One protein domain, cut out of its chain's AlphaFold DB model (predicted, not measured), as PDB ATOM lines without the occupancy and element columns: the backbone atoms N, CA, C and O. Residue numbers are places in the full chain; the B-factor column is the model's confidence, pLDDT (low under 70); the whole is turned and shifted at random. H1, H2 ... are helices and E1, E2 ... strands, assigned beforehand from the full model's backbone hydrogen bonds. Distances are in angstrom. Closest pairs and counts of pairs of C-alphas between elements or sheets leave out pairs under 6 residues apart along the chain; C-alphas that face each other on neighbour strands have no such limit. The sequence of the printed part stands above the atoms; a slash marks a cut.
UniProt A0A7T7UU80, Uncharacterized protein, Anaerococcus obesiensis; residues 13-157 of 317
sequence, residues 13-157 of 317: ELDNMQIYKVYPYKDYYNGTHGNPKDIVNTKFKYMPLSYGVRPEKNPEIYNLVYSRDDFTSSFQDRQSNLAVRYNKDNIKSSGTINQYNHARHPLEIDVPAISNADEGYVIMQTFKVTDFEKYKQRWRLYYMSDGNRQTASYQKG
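This is residues 13 to 157 of the 317 residues of an uncharacterized protein of Anaerococcus obesiensis (UniProt A0A7T7UU80). What shape do these atoms make? Three small sheets stand round a loose, open ring, E2-E1-E6, then E3-E4-E5, then the hairpin E7-E8, with a gap between E6 and that hairpin; residues 30 to 35 stick out at one end of the length. What is it made of? The printed part has 145 residues with eight named strands and one named helix, in the order E1 to E6, H1, E7, E8; it is mostly strand, its sheets antiparallel, with under half of the residues in named elements. It is loose, with a radius of gyration of the C-alphas of 19.0 A and spans of 66 by 34 by 29 A.

What pairs first? E1, residues 13 to 22, is the inner strand of a strongly twisted sheet, antiparallel to E2, residues 62 to 68, its hairpin partner (N 19 and O 66, 2.9 A), and to E6, residues 120 to 129 (N 18 and O 124, 2.9 A). What follows E2? E3, E4 and E5, residues 75 to 79, 82 to 86 and 107 to 110, form a meander, each strand the antiparallel neighbour of the one before, with N 77 and O 84 at 2.8 A and N 85 and O 108 at 2.8 A. E2 and E4 are near each other, with 5 pairs of C-alphas within 10 A. What ends it? H1, residues 132 to 137, has every O i to N i+4 pair within hydrogen-bond range. E7, residues 139 to 146, and E8, residues 149 to 156, form a hairpin (N 142 and O 153, 2.7 A); E7 is near E5, and apart from E6.

Where does E1 begin? C-alpha 13 is at (25.221, -6.675, 56.990), and E1 is 26.9 A long. Where does E8 end? C-alpha 156 is at (19.402, 2.167, 45.026); E6 is 28.9 A long, E7 23.5 A and E8 24.3 A.

How far does it reach? The C-alphas of His 33 and Ser 94, the two farthest apart, are 66.5 A apart, and the printed part has no cut. Where is it long-linked or uncertain? The links E1 to E2 and E4 to E5 are long, and pLDDT is under 70 in 51 residues, among them 24 to 61.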
ATOM      1  N   GLU A  13      24.248  -5.637  56.663       86.25
ATOM      2  CA  GLU A  13      25.221  -6.675  56.990       86.25
ATOM      3  C   GLU A  13      24.774  -8.012  56.396       86.25
ATOM      4  O   GLU A  13      23.580  -8.233  56.192       86.25
ATOM      5  N   LEU A  14      25.728  -8.877  56.045       88.44
ATOM      6  CA  LEU A  14      25.410 -10.247  55.645       88.44
ATOM      7  C   LEU A  14      24.895 -10.976  56.889       88.44
ATOM      8  O   LEU A  14      25.548 -10.938  57.922       88.44
ATOM      9  N   ASP A  15      23.719 -11.579  56.785       85.62
ATOM     10  CA  ASP A  15      22.999 -12.201  57.902       85.62
ATOM     11  C   ASP A  15      23.016 -13.723  57.759       85.62
ATOM     12  O   ASP A  15      23.359 -14.454  58.681       85.62
ATOM     13  N   ASN A  16      22.737 -14.207  56.549       87.38
ATOM     14  CA  ASN A  16      22.726 -15.629  56.239       87.38
ATOM     15  C   ASN A  16      23.278 -15.888  54.836       87.38
ATOM     16  O   ASN A  16      23.087 -15.086  53.916       87.38
ATOM     17  N   MET A  17      23.921 -17.042  54.664       89.75
ATOM     18  CA  MET A  17      24.292 -17.553  53.355       89.75
ATOM     19  C   MET A  17      23.994 -19.041  53.210       89.75
ATOM     20  O   MET A  17      24.309 -19.849  54.086       89.75
ATOM     21  N   GLN A  18      23.482 -19.411  52.038       87.50
ATOM     22  CA  GLN A  18      23.266 -20.793  51.632       87.50
ATOM     23  C   GLN A  18      23.867 -21.041  50.251       87.50
ATOM     24  O   GLN A  18      23.785 -20.191  49.367       87.50
ATOM     25  N   ILE A  19      24.458 -22.218  50.059       85.44
ATOM     26  CA  ILE A  19      24.981 -22.662  48.765       85.44
ATOM     27  C   ILE A  19      24.266 -23.951  48.401       85.44
ATOM     28  O   ILE A  19      24.251 -24.905  49.182       85.44
ATOM     29  N   TYR A  20      23.696 -23.978  47.205       82.81
ATOM     30  CA  TYR A  20      23.017 -25.133  46.646       82.81
ATOM     31  C   TYR A  20      23.763 -25.623  45.415       82.81
ATOM     32  O   TYR A  20      24.096 -24.823  44.545       82.81
ATOM     33  N   LYS A  21      23.990 -26.931  45.316       82.44
ATOM     34  CA  LYS A  21      24.471 -27.582  44.101       82.44
ATOM     35  C   LYS A  21      23.286 -27.999  43.234       82.44
ATOM     36  O   LYS A  21      22.352 -28.651  43.706       82.44
ATOM     37  N   VAL A  22      23.355 -27.642  41.962       77.25
ATOM     38  CA  VAL A  22      22.440 -28.096  40.916       77.25
ATOM     39  C   VAL A  22      23.166 -29.172  40.130       77.25
ATOM     40  O   VAL A  22      24.267 -28.939  39.633       77.25
ATOM     41  N   TYR A  23      22.581 -30.364  40.068       71.81
ATOM     42  CA  TYR A  23      23.125 -31.479  39.296       71.81
ATOM     43  C   TYR A  23      22.562 -31.478  37.868       71.81
ATOM     44  O   TYR A  23      21.489 -30.911  37.646       71.81
ATOM     45  N   PRO A  24      23.242 -32.146  36.919       63.97
ATOM     46  CA  PRO A  24      22.744 -32.308  35.559       63.97
ATOM     47  C   PRO A  24      21.320 -32.859  35.549       63.97
ATOM     48  O   PRO A  24      21.045 -33.892  36.169       63.97
ATOM     49  N   TYR A  25      20.430 -32.219  34.798       56.56
ATOM     50  CA  TYR A  25      19.126 -32.799  34.513       56.56
ATOM     51  C   TYR A  25      19.285 -33.922  33.487       56.56
ATOM     52  O   TYR A  25      19.684 -33.687  32.348       56.56
ATOM     53  N   LYS A  26      18.985 -35.158  33.892       53.09
ATOM     54  CA  LYS A  26      18.935 -36.315  32.992       53.09
ATOM     55  C   LYS A  26      17.481 -36.690  32.753       53.09
ATOM     56  O   LYS A  26      16.885 -37.370  33.584       53.09
ATOM     57  N   ASP A  27      16.925 -36.258  31.625       45.41
ATOM     58  CA  ASP A  27      15.646 -36.784  31.158       45.41
ATOM     59  C   ASP A  27      15.883 -38.158  30.521       45.41
ATOM     60  O   ASP A  27      16.580 -38.278  29.511       45.41
ATOM     61  N   TYR A  28      15.327 -39.209  31.120       41.44
ATOM     62  CA  TYR A  28      15.218 -40.515  30.477       41.44
ATOM     63  C   TYR A  28      13.823 -40.611  29.861       41.44
ATOM     64  O   TYR A  28      12.867 -40.996  30.530       41.44
ATOM     65  N   TYR A  29      13.694 -40.259  28.582       40.22
ATOM     66  CA  TYR A  29      12.483 -40.566  27.825       40.22
ATOM     67  C   TYR A  29      12.532 -42.013  27.321       40.22
ATOM     68  O   TYR A  29      13.454 -42.398  26.602       40.22
ATOM     69  N   ASN A  30      11.497 -42.797  27.631       37.75
ATOM     70  CA  ASN A  30      11.171 -43.990  26.851       37.75
ATOM     71  C   ASN A  30      10.493 -43.524  25.559       37.75
ATOM     72  O   ASN A  30       9.317 -43.162  25.568       37.75
ATOM     73  N   GLY A  31      11.233 -43.508  24.451       37.69
ATOM     74  CA  GLY A  31      10.635 -43.307  23.137       37.69
ATOM     75  C   GLY A  31       9.676 -44.450  22.802       37.69
ATOM     76  O   GLY A  31       9.979 -45.624  23.035       37.69
ATOM     77  N   THR A  32       8.524 -44.130  22.218       48.47
ATOM     78  CA  THR A  32       7.706 -45.126  21.524       48.47
ATOM     79  C   THR A  32       8.577 -45.717  20.407       48.47
ATOM     80  O   THR A  32       8.983 -44.977  19.515       48.47
ATOM     81  N   HIS A  33       8.853 -47.027  20.461       47.59
ATOM     82  CA  HIS A  33       9.709 -47.820  19.547       47.59
ATOM     83  C   HIS A  33      11.202 -47.994  19.900       47.59
ATOM     84  O   HIS A  33      12.017 -48.214  19.008       47.59
ATOM     85  N   GLY A  34      11.580 -47.996  21.185       43.84
ATOM     86  CA  GLY A  34      12.754 -48.766  21.642       43.84
ATOM     87  C   GLY A  34      14.141 -48.331  21.140       43.84
ATOM     88  O   GLY A  34      15.105 -49.054  21.363       43.84
ATOM     89  N   ASN A  35      14.275 -47.159  20.517       39.41
ATOM     90  CA  ASN A  35      15.570 -46.561  20.192       39.41
ATOM     91  C   ASN A  35      15.804 -45.326  21.075       39.41
ATOM     92  O   ASN A  35      15.059 -44.352  20.944       39.41
ATOM     93  N   PRO A  36      16.824 -45.314  21.953       42.03
ATOM     94  CA  PRO A  36      17.208 -44.104  22.661       42.03
ATOM     95  C   PRO A  36      17.919 -43.176  21.669       42.03
ATOM     96  O   PRO A  36      19.052 -43.445  21.270       42.03
ATOM     97  N   LYS A  37      17.255 -42.098  21.238       45.97
ATOM     98  CA  LYS A  37      17.906 -41.034  20.466       45.97
ATOM     99  C   LYS A  37      17.635 -39.644  21.033       45.97
ATOM    100  O   LYS A  37      16.502 -39.284  21.327       45.97
ATOM    101  N   ASP A  38      18.754 -38.931  21.099       41.47
ATOM    102  CA  ASP A  38      18.992 -37.498  21.209       41.47
ATOM    103  C   ASP A  38      18.606 -36.804  22.521       41.47
ATOM    104  O   ASP A  38      17.453 -36.513  22.827       41.47
ATOM    105  N   ILE A  39      19.661 -36.479  23.281       43.53
ATOM    106  CA  ILE A  39      19.655 -35.528  24.391       43.53
ATOM    107  C   ILE A  39      19.133 -34.200  23.838       43.53
ATOM    108  O   ILE A  39      19.868 -33.455  23.185       43.53
ATOM    109  N   VAL A  40      17.864 -33.887  24.098       41.78
ATOM    110  CA  VAL A  40      17.360 -32.535  23.872       41.78
ATOM    111  C   VAL A  40      18.068 -31.652  24.891       41.78
ATOM    112  O   VAL A  40      17.837 -31.754  26.096       41.78
ATOM    113  N   ASN A  41      18.996 -30.835  24.402       41.62
ATOM    114  CA  ASN A  41      19.790 -29.924  25.208       41.62
ATOM    115  C   ASN A  41      18.867 -28.831  25.775       41.62
ATOM    116  O   ASN A  41      18.741 -27.748  25.207       41.62
ATOM    117  N   THR A  42      18.187 -29.123  26.888       44.31
ATOM    118  CA  THR A  42      17.428 -28.144  27.683       44.31
ATOM    119  C   THR A  42      18.379 -27.370  28.588       44.31
ATOM    120  O   THR A  42      18.163 -27.223  29.793       44.31
ATOM    121  N   LYS A  43      19.447 -26.861  27.967       44.03
ATOM    122  CA  LYS A  43      20.376 -25.898  28.541       44.03
ATOM    123  C   LYS A  43      19.533 -24.870  29.295       44.03
ATOM    124  O   LYS A  43      18.645 -24.257  28.705       44.03
ATOM    125  N   PHE A  44      19.769 -24.727  30.598       49.03
ATOM    126  CA  PHE A  44      19.159 -23.720  31.485       49.03
ATOM    127  C   PHE A  44      17.798 -24.003  32.154       49.03
ATOM    128  O   PHE A  44      17.339 -23.121  32.878       49.03
ATOM    129  N   LYS A  45      17.159 -25.184  32.044       53.50
ATOM    130  CA  LYS A  45      15.848 -25.410  32.723       53.50
ATOM    131  C   LYS A  45      15.892 -25.164  34.245       53.50
ATOM    132  O   LYS A  45      14.915 -24.688  34.818       53.50
ATOM    133  N   TYR A  46      17.036 -25.439  34.876       53.53
ATOM    134  CA  TYR A  46      17.236 -25.343  36.329       53.53
ATOM    135  C   TYR A  46      18.383 -24.429  36.766       53.53
ATOM    136  O   TYR A  46      18.679 -24.329  37.954       53.53
ATOM    137  N   MET A  47      19.006 -23.731  35.816       57.75
ATOM    138  CA  MET A  47      19.971 -22.666  36.086       57.75
ATOM    139  C   MET A  47      19.436 -21.359  35.495       57.75
ATOM    140  O   MET A  47      19.842 -20.977  34.393       57.75
ATOM    141  N   PRO A  48      18.485 -20.687  36.170       50.00
ATOM    142  CA  PRO A  48      17.924 -19.442  35.672       50.00
ATOM    143  C   PRO A  48      18.993 -18.349  35.649       50.00
ATOM    144  O   PRO A  48      19.931 -18.353  36.450       50.00
ATOM    145  N   LEU A  49      18.805 -17.343  34.793       49.06
ATOM    146  CA  LEU A  49      19.429 -16.039  35.021       49.06
ATOM    147  C   LEU A  49      19.052 -15.616  36.450       49.06
ATOM    148  O   LEU A  49      17.866 -15.616  36.742       49.06
ATOM    149  N   SER A  50      20.047 -15.315  37.297       48.66
ATOM    150  CA  SER A  50      20.048 -15.032  38.761       48.66
ATOM    151  C   SER A  50      18.794 -14.476  39.482       48.66
ATOM    152  O   SER A  50      18.745 -14.487  40.710       48.66
ATOM    153  N   TYR A  51      17.769 -14.004  38.779       46.69
ATOM    154  CA  TYR A  51      16.510 -13.510  39.316       46.69
ATOM    155  C   TYR A  51      15.476 -14.622  39.541       46.69
ATOM    156  O   TYR A  51      15.169 -15.413  38.654       46.69
ATOM    157  N   GLY A  52      14.860 -14.619  40.728       50.75
ATOM    158  CA  GLY A  52      13.639 -15.385  41.012       50.75
ATOM    159  C   GLY A  52      13.837 -16.858  41.375       50.75
ATOM    160  O   GLY A  52      12.843 -17.552  41.583       50.75
ATOM    161  N   VAL A  53      15.082 -17.329  41.494       60.72
ATOM    162  CA  VAL A  53      15.374 -18.678  41.995       60.72
ATOM    163  C   VAL A  53      14.950 -18.780  43.456       60.72
ATOM    164  O   VAL A  53      15.313 -17.939  44.273       60.72
ATOM    165  N   ARG A  54      14.181 -19.821  43.771       64.38
ATOM    166  CA  ARG A  54      13.748 -20.164  45.128       64.38
ATOM    167  C   ARG A  54      14.128 -21.617  45.414       64.38
ATOM    168  O   ARG A  54      13.294 -22.505  45.197       64.38
ATOM    169  N   PRO A  55      15.394 -21.884  45.790       67.69
ATOM    170  CA  PRO A  55      15.886 -23.226  46.091       67.69
ATOM    171  C   PRO A  55      15.011 -23.977  47.090       67.69
ATOM    172  O   PRO A  55      14.750 -25.164  46.928       67.69
ATOM    173  N   GLU A  56      14.482 -23.256  48.074       61.38
ATOM    174  CA  GLU A  56      13.577 -23.763  49.098       61.38
ATOM    175  C   GLU A  56      12.257 -24.315  48.545       61.38
ATOM    176  O   GLU A  56      11.630 -25.145  49.198       61.38
ATOM    177  N   LYS A  57      11.840 -23.884  47.349       61.81
ATOM    178  CA  LYS A  57      10.620 -24.363  46.686       61.81
ATOM    179  C   LYS A  57      10.844 -25.549  45.750       61.81
ATOM    180  O   LYS A  57       9.871 -26.118  45.280       61.81
ATOM    181  N   ASN A  58      12.099 -25.877  45.446       62.16
ATOM    182  CA  ASN A  58      12.457 -26.900  44.462       62.16
ATOM    183  C   ASN A  58      13.622 -27.771  44.989       62.16
ATOM    184  O   ASN A  58      14.704 -27.806  44.385       62.16
ATOM    185  N   PRO A  59      13.465 -28.421  46.158       64.19
ATOM    186  CA  PRO A  59      14.539 -29.170  46.817       64.19
ATOM    187  C   PRO A  59      15.056 -30.368  46.000       64.19
ATOM    188  O   PRO A  59      16.152 -30.861  46.250       64.19
ATOM    189  N   GLU A  60      14.292 -30.843  45.016       59.72
ATOM    190  CA  GLU A  60      14.682 -31.877  44.054       59.72
ATOM    191  C   GLU A  60      15.713 -31.405  43.019       59.72
ATOM    192  O   GLU A  60      16.407 -32.227  42.422       59.72
ATOM    193  N   ILE A  61      15.831 -30.092  42.828       66.81
ATOM    194  CA  ILE A  61      16.752 -29.460  41.880       66.81
ATOM    195  C   ILE A  61      17.945 -28.851  42.617       66.81
ATOM    196  O   ILE A  61      19.097 -29.038  42.217       66.81
ATOM    197  N   TYR A  62      17.675 -28.134  43.709       75.38
ATOM    198  CA  TYR A  62      18.681 -27.385  44.449       75.38
ATOM    199  C   TYR A  62      19.074 -28.130  45.724       75.38
ATOM    200  O   TYR A  62      18.363 -28.127  46.727       75.38
ATOM    201  N   ASN A  63      20.257 -28.737  45.707       74.31
ATOM    202  CA  ASN A  63      20.757 -29.541  46.814       74.31
ATOM    203  C   ASN A  63      21.577 -28.661  47.751       74.31
ATOM    204  O   ASN A  63      22.650 -28.205  47.369       74.31
ATOM    205  N   LEU A  64      21.099 -28.407  48.969       81.38
ATOM    206  CA  LEU A  64      21.831 -27.592  49.943       81.38
ATOM    207  C   LEU A  64      23.161 -28.268  50.313       81.38
ATOM    208  O   LEU A  64      23.162 -29.353  50.890       81.38
ATOM    209  N   VAL A  65      24.280 -27.609  50.014       81.81
ATOM    210  CA  VAL A  65      25.642 -28.099  50.301       81.81
ATOM    211  C   VAL A  65      26.369 -27.274  51.361       81.81
ATOM    212  O   VAL A  65      27.347 -27.746  51.926       81.81
ATOM    213  N   TYR A  66      25.901 -26.060  51.655       84.62
ATOM    214  CA  TYR A  66      26.441 -25.224  52.726       84.62
ATOM    215  C   TYR A  66      25.370 -24.267  53.251       84.62
ATOM    216  O   TYR A  66      24.558 -23.760  52.478       84.62
ATOM    217  N   SER A  67      25.373 -24.001  54.556       86.44
ATOM    218  CA  SER A  67      24.499 -23.017  55.195       86.44
ATOM    219  C   SER A  67      25.213 -22.416  56.395       86.44
ATOM    220  O   SER A  67      25.798 -23.158  57.180       86.44
ATOM    221  N   ARG A  68      25.098 -21.102  56.563       85.31
ATOM    222  CA  ARG A  68      25.560 -20.387  57.751       85.31
ATOM    223  C   ARG A  68      24.660 -19.191  58.036       85.31
ATOM    224  O   ARG A  68      24.206 -18.530  57.106       85.31
ATOM    225  N   ASP A  69      24.416 -18.939  59.308       88.75
ATOM    226  CA  ASP A  69      23.521 -17.917  59.855       88.75
ATOM    227  C   ASP A  69      24.221 -16.976  60.852       88.75
ATOM    228  O   ASP A  69      23.580 -16.101  61.423       88.75
ATOM    229  N   ASP A  70      25.535 -17.127  61.040       84.62
ATOM    230  CA  ASP A  70      26.345 -16.239  61.871       84.62
ATOM    231  C   ASP A  70      27.533 -15.661  61.090       84.62
ATOM    232  O   ASP A  70      28.531 -16.339  60.817       84.62
ATOM    233  N   PHE A  71      27.414 -14.378  60.757       91.38
ATOM    234  CA  PHE A  71      28.439 -13.553  60.112       91.38
ATOM    235  C   PHE A  71      28.902 -12.404  61.019       91.38
ATOM    236  O   PHE A  71      29.457 -11.406  60.556       91.38
ATOM    237  N   THR A  72      28.688 -12.519  62.333       88.12
ATOM    238  CA  THR A  72      29.082 -11.477  63.293       88.12
ATOM    239  C   THR A  72      30.603 -11.309  63.381       88.12
ATOM    240  O   THR A  72      31.085 -10.189  63.609       88.12
ATOM    241  N   SER A  73      31.347 -12.394  63.133       92.38
ATOM    242  CA  SER A  73      32.808 -12.502  63.180       92.38
ATOM    243  C   SER A  73      33.388 -13.176  61.924       92.38
ATOM    244  O   SER A  73      32.688 -13.881  61.196       92.38
ATOM    245  N   SER A  74      34.673 -12.927  61.648       95.56
ATOM    246  CA  SER A  74      35.413 -13.563  60.548       95.56
ATOM    247  C   SER A  74      35.556 -15.072  60.775       95.56
ATOM    248  O   SER A  74      35.780 -15.512  61.902       95.56
ATOM    249  N   PHE A  75      35.472 -15.870  59.710       95.44
ATOM    250  CA  PHE A  75      35.579 -17.328  59.791       95.44
ATOM    251  C   PHE A  75      36.157 -17.949  58.515       95.44
ATOM    252  O   PHE A  75      36.190 -17.341  57.442       95.44
ATOM    253  N   GLN A  76      36.569 -19.209  58.642       95.06
ATOM    254  CA  GLN A  76      36.950 -20.065  57.530       95.06
ATOM    255  C   GLN A  76      36.373 -21.462  57.747       95.06
ATOM    256  O   GLN A  76      36.863 -22.226  58.577       95.06
ATOM    257  N   ASP A  77      35.365 -21.800  56.956       90.06
ATOM    258  CA  ASP A  77      34.729 -23.109  56.966       90.06
ATOM    259  C   ASP A  77      35.264 -23.944  55.799       90.06
ATOM    260  O   ASP A  77      35.430 -23.453  54.679       90.06
ATOM    261  N   ARG A  78      35.524 -25.232  56.045       86.12
ATOM    262  CA  ARG A  78      35.949 -26.189  55.015       86.12
ATOM    263  C   ARG A  78      35.196 -27.505  55.181       86.12
ATOM    264  O   ARG A  78      35.304 -28.152  56.216       86.12
ATOM    265  N   GLN A  79      34.456 -27.910  54.151       75.81
ATOM    266  CA  GLN A  79      33.699 -29.163  54.111       75.81
ATOM    267  C   GLN A  79      34.099 -29.969  52.876       75.81
ATOM    268  O   GLN A  79      33.709 -29.623  51.765       75.81
ATOM    269  N   SER A  80      34.876 -31.042  53.071       64.12
ATOM    270  CA  SER A  80      35.471 -31.899  52.025       64.12
ATOM    271  C   SER A  80      36.112 -31.114  50.869       64.12
ATOM    272  O   SER A  80      37.318 -30.883  50.883       64.12
ATOM    273  N   ASN A  81      35.309 -30.683  49.889       74.94
ATOM    274  CA  ASN A  81      35.745 -30.047  48.646       74.94
ATOM    275  C   ASN A  81      35.171 -28.625  48.449       74.94
ATOM    276  O   ASN A  81      35.367 -28.049  47.385       74.94
ATOM    277  N   LEU A  82      34.458 -28.075  49.438       85.44
ATOM    278  CA  LEU A  82      33.937 -26.705  49.458       85.44
ATOM    279  C   LEU A  82      34.583 -25.929  50.612       85.44
ATOM    280  O   LEU A  82      34.720 -26.462  51.718       85.44
ATOM    281  N   ALA A  83      34.968 -24.679  50.373       89.00
ATOM    282  CA  ALA A  83      35.444 -23.774  51.413       89.00
ATOM    283  C   ALA A  83      34.739 -22.419  51.332       89.00
ATOM    284  O   ALA A  83      34.474 -21.905  50.249       89.00
ATOM    285  N   VAL A  84      34.448 -21.838  52.492       93.44
ATOM    286  CA  VAL A  84      33.886 -20.492  52.615       93.44
ATOM    287  C   VAL A  84      34.748 -19.710  53.585       93.44
ATOM    288  O   VAL A  84      34.987 -20.145  54.709       93.44
ATOM    289  N   ARG A  85      35.213 -18.547  53.150       94.81
ATOM    290  CA  ARG A  85      36.055 -17.649  53.933       94.81
ATOM    291  C   ARG A  85      35.357 -16.308  54.021       94.81
ATOM    292  O   ARG A  85      35.039 -15.715  52.997       94.81
ATOM    293  N   TYR A  86      35.114 -15.841  55.236       95.25
ATOM    294  CA  TYR A  86      34.552 -14.525  55.489       95.25
ATOM    295  C   TYR A  86      35.520 -13.728  56.352       95.25
ATOM    296  O   TYR A  86      35.885 -14.156  57.444       95.25
ATOM    297  N   ASN A  87      35.931 -12.566  55.858       94.00
ATOM    298  CA  ASN A  87      36.742 -11.623  56.603       94.00
ATOM    299  C   ASN A  87      36.012 -10.280  56.688       94.00
ATOM    300  O   ASN A  87      35.964  -9.514  55.722       94.00
ATOM    301  N   LYS A  88      35.463  -9.992  57.866       90.38
ATOM    302  CA  LYS A  88      34.729  -8.755  58.143       90.38
ATOM    303  C   LYS A  88      35.604  -7.511  57.981       90.38
ATOM    304  O   LYS A  88      35.109  -6.483  57.528       90.38
ATOM    305  N   ASP A  89      36.900  -7.616  58.263       89.75
ATOM    306  CA  ASP A  89      37.841  -6.491  58.184       89.75
ATOM    307  C   ASP A  89      38.136  -6.077  56.737       89.75
ATOM    308  O   ASP A  89      38.583  -4.962  56.475       89.75
ATOM    309  N   ASN A  90      37.829  -6.948  55.770       88.81
ATOM    310  CA  ASN A  90      37.898  -6.609  54.352       88.81
ATOM    311  C   ASN A  90      36.687  -5.776  53.884       88.81
ATOM    312  O   ASN A  90      36.687  -5.302  52.744       88.81
ATOM    313  N   ILE A  91      35.649  -5.580  54.713       85.50
ATOM    314  CA  ILE A  91      34.531  -4.684  54.386       85.50
ATOM    315  C   ILE A  91      35.040  -3.248  54.376       85.50
ATOM    316  O   ILE A  91      35.445  -2.687  55.392       85.50
ATOM    317  N   LYS A  92      34.970  -2.623  53.205       78.31
ATOM    318  CA  LYS A  92      35.459  -1.263  53.010       78.31
ATOM    319  C   LYS A  92      34.383  -0.239  53.343       78.31
ATOM    320  O   LYS A  92      33.254  -0.326  52.866       78.31
ATOM    321  N   SER A  93      34.773   0.772  54.109       78.44
ATOM    322  CA  SER A  93      33.998   1.994  54.333       78.44
ATOM    323  C   SER A  93      34.448   3.151  53.430       78.44
ATOM    324  O   SER A  93      33.809   4.194  53.423       78.44
ATOM    325  N   SER A  94      35.541   2.997  52.676       77.06
ATOM    326  CA  SER A  94      36.059   4.002  51.737       77.06
ATOM    327  C   SER A  94      36.911   3.357  50.634       77.06
ATOM    328  O   SER A  94      37.267   2.180  50.723       77.06
ATOM    329  N   GLY A  95      37.234   4.118  49.583       75.44
ATOM    330  CA  GLY A  95      38.088   3.668  48.474       75.44
ATOM    331  C   GLY A  95      37.330   3.023  47.308       75.44
ATOM    332  O   GLY A  95      36.099   3.005  47.285       75.44
ATOM    333  N   THR A  96      38.072   2.522  46.311       73.25
ATOM    334  CA  THR A  96      37.506   1.930  45.087       73.25
ATOM    335  C   THR A  96      37.262   0.425  45.218       73.25
ATOM    336  O   THR A  96      37.918  -0.293  45.983       73.25
ATOM    337  N   ILE A  97      36.324  -0.084  44.416       67.81
ATOM    338  CA  ILE A  97      35.933  -1.498  44.447       67.81
ATOM    339  C   ILE A  97      37.016  -2.449  43.918       67.81
ATOM    340  O   ILE A  97      37.110  -3.583  44.379       67.81
ATOM    341  N   ASN A  98      37.862  -1.978  42.998       71.12
ATOM    342  CA  ASN A  98      38.956  -2.740  42.388       71.12
ATOM    343  C   ASN A  98      40.297  -2.628  43.127       71.12
ATOM    344  O   ASN A  98      41.294  -3.221  42.716       71.12
ATOM    345  N   GLN A  99      40.343  -1.876  44.225       72.56
ATOM    346  CA  GLN A  99      41.563  -1.721  45.005       72.56
ATOM    347  C   GLN A  99      42.051  -3.085  45.529       72.56
ATOM    348  O   GLN A  99      41.268  -3.861  46.085       72.56
ATOM    349  N   TYR A 100      43.362  -3.314  45.385       74.88
ATOM    350  CA  TYR A 100      44.081  -4.585  45.580       74.88
ATOM    351  C   TYR A 100      43.815  -5.662  44.527       74.88
ATOM    352  O   TYR A 100      44.036  -6.837  44.807       74.88
ATOM    353  N   ASN A 101      43.342  -5.281  43.335       71.69
ATOM    354  CA  ASN A 101      43.060  -6.212  42.240       71.69
ATOM    355  C   ASN A 101      42.263  -7.437  42.713       71.69
ATOM    356  O   ASN A 101      42.567  -8.568  42.351       71.69
ATOM    357  N   HIS A 102      41.286  -7.204  43.596       65.94
ATOM    358  CA  HIS A 102      40.376  -8.242  44.077       65.94
ATOM    359  C   HIS A 102      41.032  -9.356  44.923       65.94
ATOM    360  O   HIS A 102      40.417 -10.376  45.194       65.94
ATOM    361  N   ALA A 103      42.238  -9.143  45.459       73.69
ATOM    362  CA  ALA A 103      42.906 -10.112  46.340       73.69
ATOM    363  C   ALA A 103      42.373 -10.144  47.793       73.69
ATOM    364  O   ALA A 103      42.940 -10.829  48.642       73.69
ATOM    365  N   ARG A 104      41.359  -9.332  48.127       83.31
ATOM    366  CA  ARG A 104      40.854  -9.155  49.503       83.31
ATOM    367  C   ARG A 104      39.338  -8.993  49.527       83.31
ATOM    368  O   ARG A 104      38.831  -7.917  49.853       83.31
ATOM    369  N   HIS A 105      38.605 -10.035  49.149       85.38
ATOM    370  CA  HIS A 105      37.151  -9.989  49.268       85.38
ATOM    371  C   HIS A 105      36.719 -10.181  50.728       85.38
ATOM    372  O   HIS A 105      37.362 -10.921  51.478       85.38
ATOM    373  N   PRO A 106      35.617  -9.540  51.158       90.06
ATOM    374  CA  PRO A 106      34.992  -9.865  52.436       90.06
ATOM    375  C   PRO A 106      34.492 -11.303  52.499       90.06
ATOM    376  O   PRO A 106      34.439 -11.872  53.577       90.06
ATOM    377  N   LEU A 107      34.122 -11.883  51.358       91.69
ATOM    378  CA  LEU A 107      33.610 -13.237  51.253       91.69
ATOM    379  C   LEU A 107      34.225 -13.919  50.033       91.69
ATOM    380  O   LEU A 107      34.119 -13.404  48.921       91.69
ATOM    381  N   GLU A 108      34.809 -15.087  50.251       91.81
ATOM    382  CA  GLU A 108      35.364 -15.949  49.215       91.81
ATOM    383  C   GLU A 108      34.762 -17.346  49.353       91.81
ATOM    384  O   GLU A 108      34.601 -17.866  50.460       91.81
ATOM    385  N   ILE A 109      34.385 -17.933  48.219       91.50
ATOM    386  CA  ILE A 109      33.722 -19.231  48.151       91.50
ATOM    387  C   ILE A 109      34.477 -20.070  47.127       91.50
ATOM    388  O   ILE A 109      34.474 -19.755  45.941       91.50
ATOM    389  N   ASP A 110      35.074 -21.155  47.596       89.00
ATOM    390  CA  ASP A 110      35.756 -22.135  46.767       89.00
ATOM    391  C   ASP A 110      34.845 -23.358  46.632       89.00
ATOM    392  O   ASP A 110      34.543 -24.034  47.619       89.00
ATOM    393  N   VAL A 111      34.379 -23.638  45.415       85.44
ATOM    394  CA  VAL A 111      33.526 -24.797  45.111       85.44
ATOM    395  C   VAL A 111      34.229 -25.769  44.160       85.44
ATOM    396  O   VAL A 111      35.078 -25.353  43.371       85.44
ATOM    397  N   PRO A 112      33.867 -27.066  44.179       83.50
ATOM    398  CA  PRO A 112      34.352 -28.021  43.190       83.50
ATOM    399  C   PRO A 112      34.031 -27.583  41.761       83.50
ATOM    400  O   PRO A 112      32.934 -27.075  41.509       83.50
ATOM    401  N   ALA A 113      34.948 -27.870  40.835       82.12
ATOM    402  CA  ALA A 113      34.752 -27.637  39.409       82.12
ATOM    403  C   ALA A 113      33.462 -28.295  38.905       82.12
ATOM    404  O   ALA A 113      33.119 -29.408  39.317       82.12
ATOM    405  N   ILE A 114      32.776 -27.587  38.009       76.69
ATOM    406  CA  ILE A 114      31.536 -28.046  37.397       76.69
ATOM    407  C   ILE A 114      31.788 -28.700  36.036       76.69
ATOM    408  O   ILE A 114      32.647 -28.260  35.271       76.69
ATOM    409  N   SER A 115      31.044 -29.758  35.729       70.38
ATOM    410  CA  SER A 115      30.973 -30.355  34.398       70.38
ATOM    411  C   SER A 115      30.205 -29.466  33.408       70.38
ATOM    412  O   SER A 115      29.423 -28.597  33.782       70.38
ATOM    413  N   ASN A 116      30.378 -29.723  32.109       66.19
ATOM    414  CA  ASN A 116      29.661 -29.006  31.046       66.19
ATOM    415  C   ASN A 116      28.203 -29.484  30.855       66.19
ATOM    416  O   ASN A 116      27.570 -29.111  29.869       66.19
ATOM    417  N   ALA A 117      27.682 -30.331  31.750       64.38
ATOM    418  CA  ALA A 117      26.369 -30.972  31.645       64.38
ATOM    419  C   ALA A 117      25.271 -30.218  32.423       64.38
ATOM    420  O   ALA A 117      24.460 -30.838  33.102       64.38
ATOM    421  N   ASP A 118      25.262 -28.886  32.341       66.00
ATOM    422  CA  ASP A 118      24.269 -28.018  32.999       66.00
ATOM    423  C   ASP A 118      24.205 -28.154  34.534       66.00
ATOM    424  O   ASP A 118      23.154 -27.970  35.150       66.00
ATOM    425  N   GLU A 119      25.343 -28.445  35.167       73.25
ATOM    426  CA  GLU A 119      25.484 -28.383  36.622       73.25
ATOM    427  C   GLU A 119      25.999 -27.011  37.072       73.25
ATOM    428  O   GLU A 119      26.618 -26.271  36.306       73.25
ATOM    429  N   GLY A 120      25.759 -26.661  38.333       79.12
ATOM    430  CA  GLY A 120      26.162 -25.360  38.849       79.12
ATOM    431  C   GLY A 120      25.942 -25.192  40.338       79.12
ATOM    432  O   GLY A 120      25.537 -26.120  41.040       79.12
ATOM    433  N   TYR A 121      26.197 -23.974  40.810       81.19
ATOM    434  CA  TYR A 121      25.915 -23.574  42.180       81.19
ATOM    435  C   TYR A 121      25.012 -22.348  42.202       81.19
ATOM    436  O   TYR A 121      25.213 -21.395  41.452       81.19
ATOM    437  N   VAL A 122      24.039 -22.366  43.107       80.88
ATOM    438  CA  VAL A 122      23.242 -21.198  43.476       80.88
ATOM    439  C   VAL A 122      23.697 -20.750  44.854       80.88
ATOM    440  O   VAL A 122      23.619 -21.511  45.816       80.88
ATOM    441  N   ILE A 123      24.175 -19.513  44.941       82.69
ATOM    442  CA  ILE A 123      24.601 -18.891  46.192       82.69
ATOM    443  C   ILE A 123      23.533 -17.874  46.574       82.69
ATOM    444  O   ILE A 123      23.310 -16.901  45.854       82.69
ATOM    445  N   MET A 124      22.873 -18.101  47.703       80.62
ATOM    446  CA  MET A 124      21.929 -17.151  48.275       80.62
ATOM    447  C   MET A 124      22.578 -16.410  49.430       80.62
ATOM    448  O   MET A 124      23.086 -17.032  50.359       80.62
ATOM    449  N   GLN A 125      22.513 -15.084  49.384       83.44
ATOM    450  CA  GLN A 125      22.956 -14.194  50.449       83.44
ATOM    451  C   GLN A 125      21.761 -13.390  50.940       83.44
ATOM    452  O   GLN A 125      21.105 -12.699  50.159       83.44
ATOM    453  N   THR A 126      21.486 -13.471  52.234       81.50
ATOM    454  CA  THR A 126      20.484 -12.636  52.892       81.50
ATOM    455  C   THR A 126      21.200 -11.560  53.678       81.50
ATOM    456  O   THR A 126      22.087 -11.853  54.476       81.50
ATOM    457  N   PHE A 127      20.817 -10.311  53.434       82.94
ATOM    458  CA  PHE A 127      21.380  -9.160  54.120       82.94
ATOM    459  C   PHE A 127      20.344  -8.558  55.058       82.94
ATOM    460  O   PHE A 127      19.203  -8.310  54.661       82.94
ATOM    461  N   LYS A 128      20.765  -8.265  56.281       81.81
ATOM    462  CA  LYS A 128      19.976  -7.528  57.257       81.81
ATOM    463  C   LYS A 128      20.271  -6.045  57.115       81.81
ATOM    464  O   LYS A 128      21.422  -5.620  57.154       81.81
ATOM    465  N   VAL A 129      19.227  -5.244  56.935       82.44
ATOM    466  CA  VAL A 129      19.354  -3.783  56.889       82.44
ATOM    467  C   VAL A 129      19.583  -3.269  58.308       82.44
ATOM    468  O   VAL A 129      18.744  -3.480  59.181       82.44
ATOM    469  N   THR A 130      20.712  -2.601  58.529       83.06
ATOM    470  CA  THR A 130      21.107  -2.061  59.841       83.06
ATOM    471  C   THR A 130      20.724  -0.593  59.999       83.06
ATOM    472  O   THR A 130      20.487  -0.137  61.112       83.06
ATOM    473  N   ASP A 131      20.601   0.135  58.885       82.25
ATOM    474  CA  ASP A 131      20.140   1.523  58.842       82.25
ATOM    475  C   ASP A 131      19.230   1.718  57.625       82.25
ATOM    476  O   ASP A 131      19.676   1.791  56.478       82.25
ATOM    477  N   PHE A 132      17.925   1.768  57.873       77.56
ATOM    478  CA  PHE A 132      16.922   1.782  56.813       77.56
ATOM    479  C   PHE A 132      16.918   3.076  55.991       77.56
ATOM    480  O   PHE A 132      16.757   3.027  54.769       77.56
ATOM    481  N   GLU A 133      17.127   4.228  56.625       75.38
ATOM    482  CA  GLU A 133      17.108   5.518  55.930       75.38
ATOM    483  C   GLU A 133      18.348   5.676  55.052       75.38
ATOM    484  O   GLU A 133      18.246   5.989  53.860       75.38
ATOM    485  N   LYS A 134      19.515   5.309  55.582       78.25
ATOM    486  CA  LYS A 134      20.760   5.243  54.816       78.25
ATOM    487  C   LYS A 134      20.675   4.216  53.681       78.25
ATOM    488  O   LYS A 134      21.160   4.477  52.578       78.25
ATOM    489  N   TYR A 135      20.019   3.076  53.910       78.31
ATOM    490  CA  TYR A 135      19.793   2.046  52.892       78.31
ATOM    491  C   TYR A 135      18.914   2.540  51.733       78.31
ATOM    492  O   TYR A 135      19.198   2.235  50.574       78.31
ATOM    493  N   LYS A 136      17.868   3.331  51.995       74.94
ATOM    494  CA  LYS A 136      17.049   3.926  50.924       74.94
ATOM    495  C   LYS A 136      17.841   4.922  50.084       74.94
ATOM    496  O   LYS A 136      17.791   4.890  48.858       74.94
ATOM    497  N   GLN A 137      18.576   5.808  50.743       75.38
ATOM    498  CA  GLN A 137      19.155   6.978  50.087       75.38
ATOM    499  C   GLN A 137      20.422   6.664  49.281       75.38
ATOM    500  O   GLN A 137      20.755   7.405  48.350       75.38
ATOM    501  N   ARG A 138      21.112   5.560  49.589       74.75
ATOM    502  CA  ARG A 138      22.408   5.224  48.992       74.75
ATOM    503  C   ARG A 138      22.321   4.182  47.884       74.75
ATOM    504  O   ARG A 138      21.549   3.224  47.948       74.75
ATOM    505  N   TRP A 139      23.179   4.365  46.883       72.62
ATOM    506  CA  TRP A 139      23.496   3.325  45.914       72.62
ATOM    507  C   TRP A 139      24.297   2.211  46.585       72.62
ATOM    508  O   TRP A 139      25.103   2.447  47.485       72.62
ATOM    509  N   ARG A 140      24.066   0.989  46.129       74.75
ATOM    510  CA  ARG A 140      24.778  -0.223  46.514       74.75
ATOM    511  C   ARG A 140      25.338  -0.835  45.257       74.75
ATOM    512  O   ARG A 140      24.641  -0.878  44.249       74.75
ATOM    513  N   LEU A 141      26.565  -1.317  45.339       70.31
ATOM    514  CA  LEU A 141      27.249  -2.009  44.261       70.31
ATOM    515  C   LEU A 141      27.594  -3.405  44.776       70.31
ATOM    516  O   LEU A 141      28.264  -3.551  45.795       70.31
ATOM    517  N   TYR A 142      27.095  -4.416  44.084       71.81
ATOM    518  CA  TYR A 142      27.456  -5.811  44.254       71.81
ATOM    519  C   TYR A 142      28.484  -6.116  43.190       71.81
ATOM    520  O   TYR A 142      28.290  -5.799  42.019       71.81
ATOM    521  N   TYR A 143      29.585  -6.712  43.603       73.38
ATOM    522  CA  TYR A 143      30.665  -7.059  42.708       73.38
ATOM    523  C   TYR A 143      31.086  -8.484  43.000       73.38
ATOM    524  O   TYR A 143      31.281  -8.855  44.159       73.38
ATOM    525  N   MET A 144      31.209  -9.269  41.942       76.06
ATOM    526  CA  MET A 144      31.585 -10.669  41.996       76.06
ATOM    527  C   MET A 144      32.704 -10.906  40.993       76.06
ATOM    528  O   MET A 144      32.686 -10.364  39.883       76.06
ATOM    529  N   SER A 145      33.656 -11.744  41.373       75.50
ATOM    530  CA  SER A 145      34.738 -12.176  40.500       75.50
ATOM    531  C   SER A 145      34.951 -13.676  40.605       75.50
ATOM    532  O   SER A 145      34.833 -14.255  41.681       75.50
ATOM    533  N   ASP A 146      35.269 -14.276  39.465       75.56
ATOM    534  CA  ASP A 146      35.631 -15.680  39.301       75.56
ATOM    535  C   ASP A 146      36.858 -15.740  38.381       75.56
ATOM    536  O   ASP A 146      36.764 -15.591  37.155       75.56
ATOM    537  N   GLY A 147      38.042 -15.828  38.990       73.81
ATOM    538  CA  GLY A 147      39.315 -15.637  38.298       73.81
ATOM    539  C   GLY A 147      39.359 -14.300  37.548       73.81
ATOM    540  O   GLY A 147      39.207 -13.232  38.139       73.81
ATOM    541  N   ASN A 148      39.535 -14.357  36.225       71.38
ATOM    542  CA  ASN A 148      39.577 -13.168  35.363       71.38
ATOM    543  C   ASN A 148      38.187 -12.606  35.021       71.38
ATOM    544  O   ASN A 148      38.089 -11.537  34.418       71.38
ATOM    545  N   ARG A 149      37.104 -13.326  35.342       71.38
ATOM    546  CA  ARG A 149      35.739 -12.864  35.079       71.38
ATOM    547  C   ARG A 149      35.283 -11.976  36.214       71.38
ATOM    548  O   ARG A 149      35.427 -12.317  37.380       71.38
ATOM    549  N   GLN A 150      34.702 -10.846  35.851       71.19
ATOM    550  CA  GLN A 150      34.271  -9.825  36.787       71.19
ATOM    551  C   GLN A 150      32.885  -9.354  36.372       71.19
ATOM    552  O   GLN A 150      32.649  -9.057  35.201       71.19
ATOM    553  N   THR A 151      31.965  -9.294  37.323       67.19
ATOM    554  CA  THR A 151      30.628  -8.747  37.108       67.19
ATOM    555  C   THR A 151      30.270  -7.825  38.255       67.19
ATOM    556  O   THR A 151      30.636  -8.064  39.407       67.19
ATOM    557  N   ALA A 152      29.557  -6.754  37.938       66.06
ATOM    558  CA  ALA A 152      29.049  -5.845  38.941       66.06
ATOM    559  C   ALA A 152      27.616  -5.453  38.613       66.06
ATOM    560  O   ALA A 152      27.266  -5.229  37.455       66.06
ATOM    561  N   SER A 153      26.801  -5.333  39.648       65.69
ATOM    562  CA  SER A 153      25.442  -4.824  39.565       65.69
ATOM    563  C   SER A 153      25.241  -3.779  40.645       65.69
ATOM    564  O   SER A 153      25.803  -3.875  41.732       65.69
ATOM    565  N   TYR A 154      24.455  -2.750  40.363       66.25
ATOM    566  CA  TYR A 154      24.176  -1.706  41.337       66.25
ATOM    567  C   TYR A 154      22.681  -1.477  41.486       66.25
ATOM    568  O   TYR A 154      21.901  -1.688  40.561       66.25
ATOM    569  N   GLN A 155      22.279  -1.045  42.674       67.50
ATOM    570  CA  GLN A 155      20.894  -0.731  42.997       67.50
ATOM    571  C   GLN A 155      20.812   0.372  44.050       67.50
ATOM    572  O   GLN A 155      21.654   0.459  44.938       67.50
ATOM    573  N   LYS A 156      19.768   1.194  43.989       63.81
ATOM    574  CA  LYS A 156      19.402   2.167  45.026       63.81
ATOM    575  C   LYS A 156      18.023   1.806  45.566       63.81
ATOM    576  O   LYS A 156      17.195   1.274  44.834       63.81
ATOM    577  N   GLY A 157      17.786   2.017  46.861       51.09
ATOM    578  CA  GLY A 157      16.479   1.728  47.455       51.09
ATOM    579  C   GLY A 157      15.402   2.660  46.894       51.09
ATOM    580  O   GLY A 157      15.513   3.867  47.048       51.09
TER     581      GLY A 157